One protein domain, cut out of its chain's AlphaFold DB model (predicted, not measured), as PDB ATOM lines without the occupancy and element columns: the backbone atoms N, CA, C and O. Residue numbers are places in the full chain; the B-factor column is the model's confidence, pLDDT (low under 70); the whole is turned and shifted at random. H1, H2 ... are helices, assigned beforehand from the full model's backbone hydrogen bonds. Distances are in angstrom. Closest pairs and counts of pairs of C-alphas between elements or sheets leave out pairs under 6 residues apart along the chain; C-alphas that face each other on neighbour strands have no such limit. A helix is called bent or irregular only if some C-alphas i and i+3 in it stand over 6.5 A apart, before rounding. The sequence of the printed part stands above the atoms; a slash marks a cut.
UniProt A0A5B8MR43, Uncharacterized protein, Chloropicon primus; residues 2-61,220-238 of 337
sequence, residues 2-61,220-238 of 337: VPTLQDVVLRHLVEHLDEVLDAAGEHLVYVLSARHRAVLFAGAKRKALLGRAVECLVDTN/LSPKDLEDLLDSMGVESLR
ATOM      1  N   VAL A   2     -13.923 -19.185  13.489       79.81
ATOM      2  CA  VAL A   2     -14.844 -18.104  13.101       79.81
ATOM      3  C   VAL A   2     -16.135 -18.292  13.912       79.81
ATOM      4  O   VAL A   2     -16.639 -19.416  13.908       79.81
ATOM      5  N   PRO A   3     -16.639 -17.269  14.628       84.69
ATOM      6  CA  PRO A   3     -17.872 -17.390  15.406       84.69
ATOM      7  C   PRO A   3     -19.064 -17.648  14.480       84.69
ATOM      8  O   PRO A   3     -19.133 -17.100  13.376       84.69
ATOM      9  N   THR A   4     -20.002 -18.490  14.915       91.62
ATOM     10  CA  THR A   4     -21.234 -18.725  14.154       91.62
ATOM     11  C   THR A   4     -22.152 -17.505  14.236       91.62
ATOM     12  O   THR A   4     -22.026 -16.675  15.137       91.62
ATOM     13  N   LEU A   5     -23.123 -17.389  13.319       92.56
ATOM     14  CA  LEU A   5     -24.142 -16.332  13.407       92.56
ATOM     15  C   LEU A   5     -24.886 -16.387  14.749       92.56
ATOM     16  O   LEU A   5     -25.178 -15.350  15.336       92.56
ATOM     17  N   GLN A   6     -25.153 -17.595  15.244       91.56
ATOM     18  CA  GLN A   6     -25.795 -17.800  16.533       91.56
ATOM     19  C   GLN A   6     -24.945 -17.247  17.683       91.56
ATOM     20  O   GLN A   6     -25.492 -16.565  18.543       91.56
ATOM     21  N   ASP A   7     -23.629 -17.475  17.673       90.38
ATOM     22  CA  ASP A   7     -22.722 -16.945  18.700       90.38
ATOM     23  C   ASP A   7     -22.686 -15.414  18.667       90.38
ATOM     24  O   ASP A   7     -22.736 -14.761  19.705       90.38
ATOM     25  N   VAL A   8     -22.667 -14.821  17.468       92.69
ATOM     26  CA  VAL A   8     -22.704 -13.361  17.305       92.69
ATOM     27  C   VAL A   8     -24.008 -12.776  17.854       92.69
ATOM     28  O   VAL A   8     -23.969 -11.760  18.548       92.69
ATOM     29  N   VAL A   9     -25.149 -13.416  17.579       94.81
ATOM     30  CA  VAL A   9     -26.460 -12.981  18.084       94.81
ATOM     31  C   VAL A   9     -26.551 -13.150  19.599       94.81
ATOM     32  O   VAL A   9     -26.955 -12.216  20.282       94.81
ATOM     33  N   LEU A  10     -26.149 -14.302  20.144       94.44
ATOM     34  CA  LEU A  10     -26.170 -14.545  21.589       94.44
ATOM     35  C   LEU A  10     -25.276 -13.561  22.333       94.44
ATOM     36  O   LEU A  10     -25.704 -12.993  23.332       94.44
ATOM     37  N   ARG A  11     -24.071 -13.306  21.818       95.12
ATOM     38  CA  ARG A  11     -23.185 -12.281  22.363       95.12
ATOM     39  C   ARG A  11     -23.870 -10.920  22.406       95.12
ATOM     40  O   ARG A  11     -23.877 -10.294  23.457       95.12
ATOM     41  N   HIS A  12     -24.479 -10.497  21.299       95.44
ATOM     42  CA  HIS A  12     -25.171  -9.212  21.233       95.44
ATOM     43  C   HIS A  12     -26.345  -9.136  22.225       95.44
ATOM     44  O   HIS A  12     -26.511  -8.137  22.917       95.44
ATOM     45  N   LEU A  13     -27.119 -10.217  22.369       96.00
ATOM     46  CA  LEU A  13     -28.189 -10.291  23.367       96.00
ATOM     47  C   LEU A  13     -27.654 -10.206  24.801       96.00
ATOM     48  O   LEU A  13     -28.283  -9.572  25.640       96.00
ATOM     49  N   VAL A  14     -26.499 -10.809  25.099       96.00
ATOM     50  CA  VAL A  14     -25.862 -10.681  26.419       96.00
ATOM     51  C   VAL A  14     -25.340  -9.255  26.641       96.00
ATOM     52  O   VAL A  14     -25.548  -8.669  27.707       96.00
ATOM     53  N   GLU A  15     -24.707  -8.649  25.636       94.56
ATOM     54  CA  GLU A  15     -24.207  -7.266  25.678       94.56
ATOM     55  C   GLU A  15     -25.315  -6.241  25.960       94.56
ATOM     56  O   GLU A  15     -25.054  -5.283  26.683       94.56
ATOM     57  N   HIS A  16     -26.549  -6.499  25.520       95.12
ATOM     58  CA  HIS A  16     -27.728  -5.645  25.743       95.12
ATOM     59  C   HIS A  16     -28.790  -6.297  26.644       95.12
ATOM     60  O   HIS A  16     -29.981  -6.008  26.539       95.12
ATOM     61  N   LEU A  17     -28.378  -7.230  27.510       95.19
ATOM     62  CA  LEU A  17     -29.317  -8.074  28.251       95.19
ATOM     63  C   LEU A  17     -30.291  -7.297  29.141       95.19
ATOM     64  O   LEU A  17     -31.432  -7.708  29.289       95.19
ATOM     65  N   ASP A  18     -29.868  -6.184  29.723       94.50
ATOM     66  CA  ASP A  18     -30.726  -5.286  30.492       94.50
ATOM     67  C   ASP A  18     -31.898  -4.751  29.656       94.50
ATOM     68  O   ASP A  18     -33.045  -4.891  30.079       94.50
ATOM     69  N   GLU A  19     -31.631  -4.256  28.444       95.94
ATOM     70  CA  GLU A  19     -32.664  -3.801  27.504       95.94
ATOM     71  C   GLU A  19     -33.568  -4.956  27.051       95.94
ATOM     72  O   GLU A  19     -34.784  -4.800  26.937       95.94
ATOM     73  N   VAL A  20     -32.988  -6.138  26.818       95.12
ATOM     74  CA  VAL A  20     -33.731  -7.346  26.424       95.12
ATOM     75  C   VAL A  20     -34.687  -7.787  27.536       95.12
ATOM     76  O   VAL A  20     -35.844  -8.105  27.255       95.12
ATOM     77  N   LEU A  21     -34.228  -7.781  28.791       94.31
ATOM     78  CA  LEU A  21     -35.054  -8.098  29.956       94.31
ATOM     79  C   LEU A  21     -36.172  -7.061  30.144       94.31
ATOM     80  O   LEU A  21     -37.295  -7.454  30.440       94.31
ATOM     81  N   ASP A  22     -35.905  -5.768  29.924       93.31
ATOM     82  CA  ASP A  22     -36.930  -4.714  30.000       93.31
ATOM     83  C   ASP A  22     -37.977  -4.806  28.883       93.31
ATOM     84  O   ASP A  22     -39.163  -4.577  29.120       93.31
ATOM     85  N   ALA A  23     -37.558  -5.137  27.662       92.88
ATOM     86  CA  ALA A  23     -38.447  -5.152  26.505       92.88
ATOM     87  C   ALA A  23     -39.298  -6.425  26.415       92.88
ATOM     88  O   ALA A  23     -40.466  -6.358  26.031       92.88
ATOM     89  N   ALA A  24     -38.710  -7.586  26.715       89.44
ATOM     90  CA  ALA A  24     -39.353  -8.882  26.508       89.44
ATOM     91  C   ALA A  24     -39.787  -9.569  27.811       89.44
ATOM     92  O   ALA A  24     -40.763 -10.318  27.785       89.44
ATOM     93  N   GLY A  25     -39.108  -9.316  28.935       89.38
ATOM     94  CA  GLY A  25     -39.454  -9.874  30.246       89.38
ATOM     95  C   GLY A  25     -39.713 -11.385  30.221       89.38
ATOM     96  O   GLY A  25     -38.969 -12.156  29.612       89.38
ATOM     97  N   GLU A  26     -40.824 -11.801  30.830       85.56
ATOM     98  CA  GLU A  26     -41.284 -13.199  30.896       85.56
ATOM     99  C   GLU A  26     -41.538 -13.833  29.514       85.56
ATOM    100  O   GLU A  26     -41.511 -15.057  29.369       85.56
ATOM    101  N   HIS A  27     -41.740 -13.036  28.454       89.44
ATOM    102  CA  HIS A  27     -41.957 -13.580  27.112       89.44
ATOM    103  C   HIS A  27     -40.718 -14.286  26.545       89.44
ATOM    104  O   HIS A  27     -40.852 -15.138  25.659       89.44
ATOM    105  N   LEU A  28     -39.524 -13.992  27.073       90.25
ATOM    106  CA  LEU A  28     -38.273 -14.650  26.683       90.25
ATOM    107  C   LEU A  28     -38.326 -16.166  26.883       90.25
ATOM    108  O   LEU A  28     -37.749 -16.905  26.080       90.25
ATOM    109  N   VAL A  29     -39.071 -16.633  27.888       87.25
ATOM    110  CA  VAL A  29     -39.270 -18.057  28.169       87.25
ATOM    111  C   VAL A  29     -39.878 -18.796  26.973       87.25
ATOM    112  O   VAL A  29     -39.466 -19.912  26.658       87.25
ATOM    113  N   TYR A  30     -40.813 -18.162  26.263       87.81
ATOM    114  CA  TYR A  30     -41.564 -18.787  25.171       87.81
ATOM    115  C   TYR A  30     -40.879 -18.668  23.808       87.81
ATOM    116  O   TYR A  30     -41.168 -19.449  22.903       87.81
ATOM    117  N   VAL A  31     -39.994 -17.682  23.646       90.31
ATOM    118  CA  VAL A  31     -39.329 -17.393  22.365       90.31
ATOM    119  C   VAL A  31     -37.987 -18.111  22.252       90.31
ATOM    120  O   VAL A  31     -37.606 -18.554  21.169       90.31
ATOM    121  N   LEU A  32     -37.250 -18.219  23.358       92.00
ATOM    122  CA  LEU A  32     -35.902 -18.773  23.366       92.00
ATOM    123  C   LEU A  32     -35.907 -20.268  23.674       92.00
ATOM    124  O   LEU A  32     -36.721 -20.755  24.455       92.00
ATOM    125  N   SER A  33     -34.945 -20.997  23.107       91.88
ATOM    126  CA  SER A  33     -34.693 -22.379  23.526       91.88
ATOM    127  C   SER A  33     -34.098 -22.426  24.938       91.88
ATOM    128  O   SER A  33     -33.443 -21.478  25.374       91.88
ATOM    129  N   ALA A  34     -34.250 -23.564  25.621       92.19
ATOM    130  CA  ALA A  34     -33.644 -23.835  26.927       92.19
ATOM    131  C   ALA A  34     -32.145 -23.499  26.972       92.19
ATOM    132  O   ALA A  34     -31.669 -22.780  27.850       92.19
ATOM    133  N   ARG A  35     -31.411 -23.948  25.948       93.00
ATOM    134  CA  ARG A  35     -29.982 -23.674  25.791       93.00
ATOM    135  C   ARG A  35     -29.695 -22.176  25.702       93.00
ATOM    136  O   ARG A  35     -28.773 -21.695  26.351       93.00
ATOM    137  N   HIS A  36     -30.462 -21.428  24.909       94.00
ATOM    138  CA  HIS A  36     -30.267 -19.979  24.781       94.00
ATOM    139  C   HIS A  36     -30.566 -19.249  26.088       94.00
ATOM    140  O   HIS A  36     -29.790 -18.379  26.470       94.00
ATOM    141  N   ARG A  37     -31.625 -19.640  26.808       95.31
ATOM    142  CA  ARG A  37     -31.937 -19.086  28.136       95.31
ATOM    143  C   ARG A  37     -30.809 -19.333  29.130       95.31
ATOM    144  O   ARG A  37     -30.411 -18.399  29.815       95.31
ATOM    145  N   ALA A  38     -30.237 -20.535  29.149       95.38
ATOM    146  CA  ALA A  38     -29.092 -20.856  29.997       95.38
ATOM    147  C   ALA A  38     -27.863 -19.979  29.691       95.38
ATOM    148  O   ALA A  38     -27.202 -19.498  30.613       95.38
ATOM    149  N   VAL A  39     -27.583 -19.705  28.410       95.44
ATOM    150  CA  VAL A  39     -26.500 -18.789  28.005       95.44
ATOM    151  C   VAL A  39     -26.783 -17.355  28.446       95.44
ATOM    152  O   VAL A  39     -25.903 -16.716  29.022       95.44
ATOM    153  N   LEU A  40     -28.002 -16.850  28.225       96.06
ATOM    154  CA  LEU A  40     -28.381 -15.507  28.671       96.06
ATOM    155  C   LEU A  40     -28.346 -15.383  30.194       96.06
ATOM    156  O   LEU A  40     -27.896 -14.365  30.704       96.06
ATOM    157  N   PHE A  41     -28.749 -16.421  30.923       95.62
ATOM    158  CA  PHE A  41     -28.698 -16.458  32.380       95.62
ATOM    159  C   PHE A  41     -27.257 -16.415  32.908       95.62
ATOM    160  O   PHE A  41     -26.941 -15.629  33.801       95.62
ATOM    161  N   ALA A  42     -26.346 -17.190  32.315       94.38
ATOM    162  CA  ALA A  42     -24.921 -17.109  32.641       94.38
ATOM    163  C   ALA A  42     -24.326 -15.730  32.273       94.38
ATOM    164  O   ALA A  42     -23.530 -15.165  33.024       94.38
ATOM    165  N   GLY A  43     -24.779 -15.132  31.166       94.44
ATOM    166  CA  GLY A  43     -24.480 -13.742  30.816       94.44
ATOM    167  C   GLY A  43     -24.994 -12.740  31.857       94.44
ATOM    168  O   GLY A  43     -24.254 -11.846  32.265       94.44
ATOM    169  N   ALA A  44     -26.219 -12.923  32.362       94.12
ATOM    170  CA  ALA A  44     -26.802 -12.108  33.428       94.12
ATOM    171  C   ALA A  44     -25.945 -12.145  34.688       94.12
ATOM    172  O   ALA A  44     -25.701 -11.106  35.297       94.12
ATOM    173  N   LYS A  45     -25.417 -13.324  35.032       92.19
ATOM    174  CA  LYS A  45     -24.463 -13.480  36.130       92.19
ATOM    175  C   LYS A  45     -23.200 -12.654  35.927       92.19
ATOM    176  O   LYS A  45     -22.804 -11.921  36.827       92.19
ATOM    177  N   ARG A  46     -22.591 -12.707  34.739       90.38
ATOM    178  CA  ARG A  46     -21.412 -11.882  34.415       90.38
ATOM    179  C   ARG A  46     -21.695 -10.384  34.476       90.38
ATOM    180  O   ARG A  46     -20.778  -9.631  34.797       90.38
ATOM    181  N   LYS A  47     -22.932  -9.973  34.190       90.69
ATOM    182  CA  LYS A  47     -23.373  -8.572  34.154       90.69
ATOM    183  C   LYS A  47     -24.062  -8.086  35.430       90.69
ATOM    184  O   LYS A  47     -24.486  -6.937  35.457       90.69
ATOM    185  N   ALA A  48     -24.133  -8.911  36.478       91.38
ATOM    186  CA  ALA A  48     -24.783  -8.556  37.741       91.38
ATOM    187  C   ALA A  48     -26.275  -8.176  37.559       91.38
ATOM    188  O   ALA A  48     -26.743  -7.155  38.062       91.38
ATOM    189  N   LEU A  49     -26.993  -8.993  36.776       92.62
ATOM    190  CA  LEU A  49     -28.424  -8.863  36.458       92.62
ATOM    191  C   LEU A  49     -29.242 -10.106  36.870       92.62
ATOM    192  O   LEU A  49     -30.347 -10.314  36.363       92.62
ATOM    193  N   LEU A  50     -28.708 -10.965  37.741       92.69
ATOM    194  CA  LEU A  50     -29.339 -12.225  38.141       92.69
ATOM    195  C   LEU A  50     -30.725 -12.013  38.738       92.69
ATOM    196  O   LEU A  50     -31.642 -12.744  38.377       92.69
ATOM    197  N   GLY A  51     -30.909 -11.013  39.604       88.56
ATOM    198  CA  GLY A  51     -32.188 -10.794  40.281       88.56
ATOM    199  C   GLY A  51     -33.353 -10.604  39.306       88.56
ATOM    200  O   GLY A  51     -34.443 -11.103  39.556       88.56
ATOM    201  N   ARG A  52     -33.101  -9.940  38.171       89.81
ATOM    202  CA  ARG A  52     -34.087  -9.720  37.099       89.81
ATOM    203  C   ARG A  52     -34.167 -10.895  36.127       89.81
ATOM    204  O   ARG A  52     -35.239 -11.234  35.633       89.81
ATOM    205  N   ALA A  53     -33.026 -11.509  35.829       93.88
ATOM    206  CA  ALA A  53     -32.937 -12.579  34.846       93.88
ATOM    207  C   ALA A  53     -33.633 -13.871  35.296       93.88
ATOM    208  O   ALA A  53     -34.124 -14.609  34.446       93.88
ATOM    209  N   VAL A  54     -33.688 -14.145  36.604       93.62
ATOM    210  CA  VAL A  54     -34.300 -15.371  37.141       93.62
ATOM    211  C   VAL A  54     -35.770 -15.490  36.731       93.62
ATOM    212  O   VAL A  54     -36.144 -16.490  36.125       93.62
ATOM    213  N   GLU A  55     -36.580 -14.460  36.963       89.69
ATOM    214  CA  GLU A  55     -38.008 -14.475  36.601       89.69
ATOM    215  C   GLU A  55     -38.221 -14.566  35.083       89.69
ATOM    216  O   GLU A  55     -39.142 -15.228  34.618       89.69
ATOM    217  N   CYS A  56     -37.332 -13.959  34.294       93.19
ATOM    218  CA  CYS A  56     -37.485 -13.889  32.841       93.19
ATOM    219  C   CYS A  56     -36.968 -15.127  32.088       93.19
ATOM    220  O   CYS A  56     -37.319 -15.321  30.925       93.19
ATOM    221  N   LEU A  57     -36.075 -15.926  32.685       93.81
ATOM    222  CA  LEU A  57     -35.354 -16.997  31.978       93.81
ATOM    223  C   LEU A  57     -35.501 -18.386  32.616       93.81
ATOM    224  O   LEU A  57     -35.205 -19.379  31.944       93.81
ATOM    225  N   VAL A  58     -35.920 -18.469  33.885       91.12
ATOM    226  CA  VAL A  58     -35.858 -19.704  34.691       91.12
ATOM    227  C   VAL A  58     -37.232 -20.336  34.950       91.12
ATOM    228  O   VAL A  58     -37.299 -21.431  35.493       91.12
ATOM    229  N   ASP A  59     -38.335 -19.727  34.508       84.56
ATOM    230  CA  ASP A  59     -39.701 -20.202  34.801       84.56
ATOM    231  C   ASP A  59     -40.158 -21.435  33.977       84.56
ATOM    232  O   ASP A  59     -41.297 -21.547  33.523       84.56
ATOM    233  N   THR A  60     -39.254 -22.385  33.729       85.94
ATOM    234  CA  THR A  60     -39.522 -23.627  32.995       85.94
ATOM    235  C   THR A  60     -38.922 -24.839  33.693       85.94
ATOM    236  O   THR A  60     -37.850 -24.788  34.282       85.94
ATOM    237  N   ASN A  61     -39.589 -25.988  33.572       89.12
ATOM    238  CA  ASN A  61     -39.176 -27.234  34.229       89.12
ATOM    239  C   ASN A  61     -38.030 -27.987  33.516       89.12
ATOM    240  O   ASN A  61     -37.952 -29.216  33.521       89.12
ATOM    241  N   LEU A 220     -24.078 -29.147  28.192       87.31
ATOM    242  CA  LEU A 220     -24.373 -27.852  28.802       87.31
ATOM    243  C   LEU A 220     -24.129 -27.877  30.311       87.31
ATOM    244  O   LEU A 220     -25.048 -27.721  31.116       87.31
ATOM    245  N   SER A 221     -22.875 -28.091  30.704       91.75
ATOM    246  CA  SER A 221     -22.436 -27.875  32.082       91.75
ATOM    247  C   SER A 221     -22.201 -26.381  32.363       91.75
ATOM    248  O   SER A 221     -22.033 -25.584  31.433       91.75
ATOM    249  N   PRO A 222     -22.105 -25.967  33.640       90.88
ATOM    250  CA  PRO A 222     -21.758 -24.589  33.993       90.88
ATOM    251  C   PRO A 222     -20.421 -24.147  33.400       90.88
ATOM    252  O   PRO A 222     -20.252 -22.994  33.026       90.88
ATOM    253  N   LYS A 223     -19.470 -25.080  33.276       90.31
ATOM    254  CA  LYS A 223     -18.181 -24.799  32.650       90.31
ATOM    255  C   LYS A 223     -18.335 -24.550  31.149       90.31
ATOM    256  O   LYS A 223     -17.721 -23.620  30.650       90.31
ATOM    257  N   ASP A 224     -19.170 -25.324  30.459       91.88
ATOM    258  CA  ASP A 224     -19.393 -25.142  29.020       91.88
ATOM    259  C   ASP A 224     -20.050 -23.787  28.723       91.88
ATOM    260  O   ASP A 224     -19.732 -23.158  27.717       91.88
ATOM    261  N   LEU A 225     -20.925 -23.303  29.614       92.44
ATOM    262  CA  LEU A 225     -21.487 -21.952  29.525       92.44
ATOM    263  C   LEU A 225     -20.418 -20.867  29.692       92.44
ATOM    264  O   LEU A 225     -20.396 -19.916  28.914       92.44
ATOM    265  N   GLU A 226     -19.528 -21.005  30.676       91.88
ATOM    266  CA  GLU A 226     -18.422 -20.061  30.878       91.88
ATOM    267  C   GLU A 226     -17.438 -20.084  29.700       91.88
ATOM    268  O   GLU A 226     -17.099 -19.026  29.172       91.88
ATOM    269  N   ASP A 227     -17.046 -21.272  29.231       92.25
ATOM    270  CA  ASP A 227     -16.161 -21.448  28.074       92.25
ATOM    271  C   ASP A 227     -16.809 -20.852  26.800       92.25
ATOM    272  O   ASP A 227     -16.134 -20.214  25.988       92.25
ATOM    273  N   LEU A 228     -18.134 -20.989  26.637       92.56
ATOM    274  CA  LEU A 228     -18.887 -20.381  25.536       92.56
ATOM    275  C   LEU A 228     -18.899 -18.850  25.633       92.56
ATOM    276  O   LEU A 228     -18.594 -18.181  24.644       92.56
ATOM    277  N   LEU A 229     -19.209 -18.285  26.802       92.88
ATOM    278  CA  LEU A 229     -19.184 -16.835  27.027       92.88
ATOM    279  C   LEU A 229     -17.780 -16.249  26.803       92.88
ATOM    280  O   LEU A 229     -17.655 -15.201  26.170       92.88
ATOM    281  N   ASP A 230     -16.732 -16.952  27.239       92.88
ATOM    282  CA  ASP A 230     -15.336 -16.579  26.983       92.88
ATOM    283  C   ASP A 230     -15.009 -16.618  25.489       92.88
ATOM    284  O   ASP A 230     -14.402 -15.685  24.963       92.88
ATOM    285  N   SER A 231     -15.460 -17.653  24.772       92.81
ATOM    286  CA  SER A 231     -15.255 -17.757  23.323       92.81
ATOM    287  C   SER A 231     -15.974 -16.655  22.533       92.81
ATOM    288  O   SER A 231     -15.490 -16.233  21.481       92.81
ATOM    289  N   MET A 232     -17.099 -16.160  23.059       92.44
ATOM    290  CA  MET A 232     -17.826 -15.010  22.520       92.44
ATOM    291  C   MET A 232     -17.175 -13.672  22.906       92.44
ATOM    292  O   MET A 232     -17.514 -12.646  22.324       92.44
ATOM    293  N   GLY A 233     -16.227 -13.657  23.845       89.88
ATOM    294  CA  GLY A 233     -15.612 -12.429  24.347       89.88
ATOM    295  C   GLY A 233     -16.540 -11.614  25.247       89.88
ATOM    296  O   GLY A 233     -16.387 -10.400  25.333       89.88
ATOM    297  N   VAL A 234     -17.513 -12.256  25.902       88.06
ATOM    298  CA  VAL A 234     -18.372 -11.591  26.887       88.06
ATOM    299  C   VAL A 234     -17.550 -11.326  28.143       88.06
ATOM    300  O   VAL A 234     -17.201 -12.255  28.875       88.06
ATOM    301  N   GLU A 235     -17.257 -10.062  28.421       84.81
ATOM    302  CA  GLU A 235     -16.505  -9.685  29.613       84.81
ATOM    303  C   GLU A 235     -17.271 -10.043  30.893       84.81
ATOM    304  O   GLU A 235     -18.484  -9.863  31.015       84.81
ATOM    305  N   SER A 236     -16.547 -10.581  31.870       80.62
ATOM    306  CA  SER A 236     -17.076 -10.782  33.212       80.62
ATOM    307  C   SER A 236     -16.819  -9.516  34.017       80.62
ATOM    308  O   SER A 236     -15.673  -9.068  34.071       80.62
ATOM    309  N   LEU A 237     -17.834  -8.986  34.710       70.44
ATOM    310  CA  LEU A 237     -17.649  -7.956  35.738       70.44
ATOM    311  C   LEU A 237     -16.950  -8.560  36.973       70.44
ATOM    312  O   LEU A 237     -17.467  -8.560  38.089       70.44
ATOM    313  N   ARG A 238     -15.760  -9.140  36.794       51.88
ATOM    314  CA  ARG A 238     -14.887  -9.553  37.891       51.88
ATOM    315  C   ARG A 238     -14.070  -8.344  38.310       51.88
ATOM    316  O   ARG A 238     -13.088  -8.013  37.660       51.88
TER     317      ARG A 238
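Overview. This is residues 2 to 61 and 220 to 238 of the 337 residues of an uncharacterized protein of Chloropicon primus (UniProt A0A5B8MR43). Five helices pack into a compact globule with H3 as its core. H4 folds back beside H3, H1 and H2 cover one side, and H5 packs on H3 and H1 about perpendicular to both. The printed part has 79 residues, of which 58 are in five named helices, H1 to H5 in order along the chain, with no named strand; the class is all helix, and the whole is compact, with a radius of gyration of the C-alphas of 11.6 A and spans of 31 by 25 by 23 A.

Along the chain. H1, residues 5 to 15, begins at C-alpha 5 (-24.142, -16.332, 13.407). H2, residues 17 to 31, is irregular: C-alphas 23 and 26 are 9.6 A apart. H3 is residues 34 to 46, 18.7 A; H4 50 to 57; H5 222 to 232, ending at C-alpha 232 (-17.826, -15.010, 22.520).

Arrangement. H3, the hub, touches four helices. H3 and H4 form a hairpin at 12 degrees, closest C-alphas Ala 44 and Leu 50, 5.4 A. H5 touches H3 at residues 38 to 43 alone, closest C-alphas Val 39 and Leu 225, 6.1 A. Every O i to N i+4 pair is within hydrogen-bond range in H1, H3 and H5; 6 of 11 in H2, 2 of 4 in H4.

Size, cuts and confidence. C-alphas 61 and 220 are 15.8 A apart across the cut. Residue 238 is under pLDDT 70.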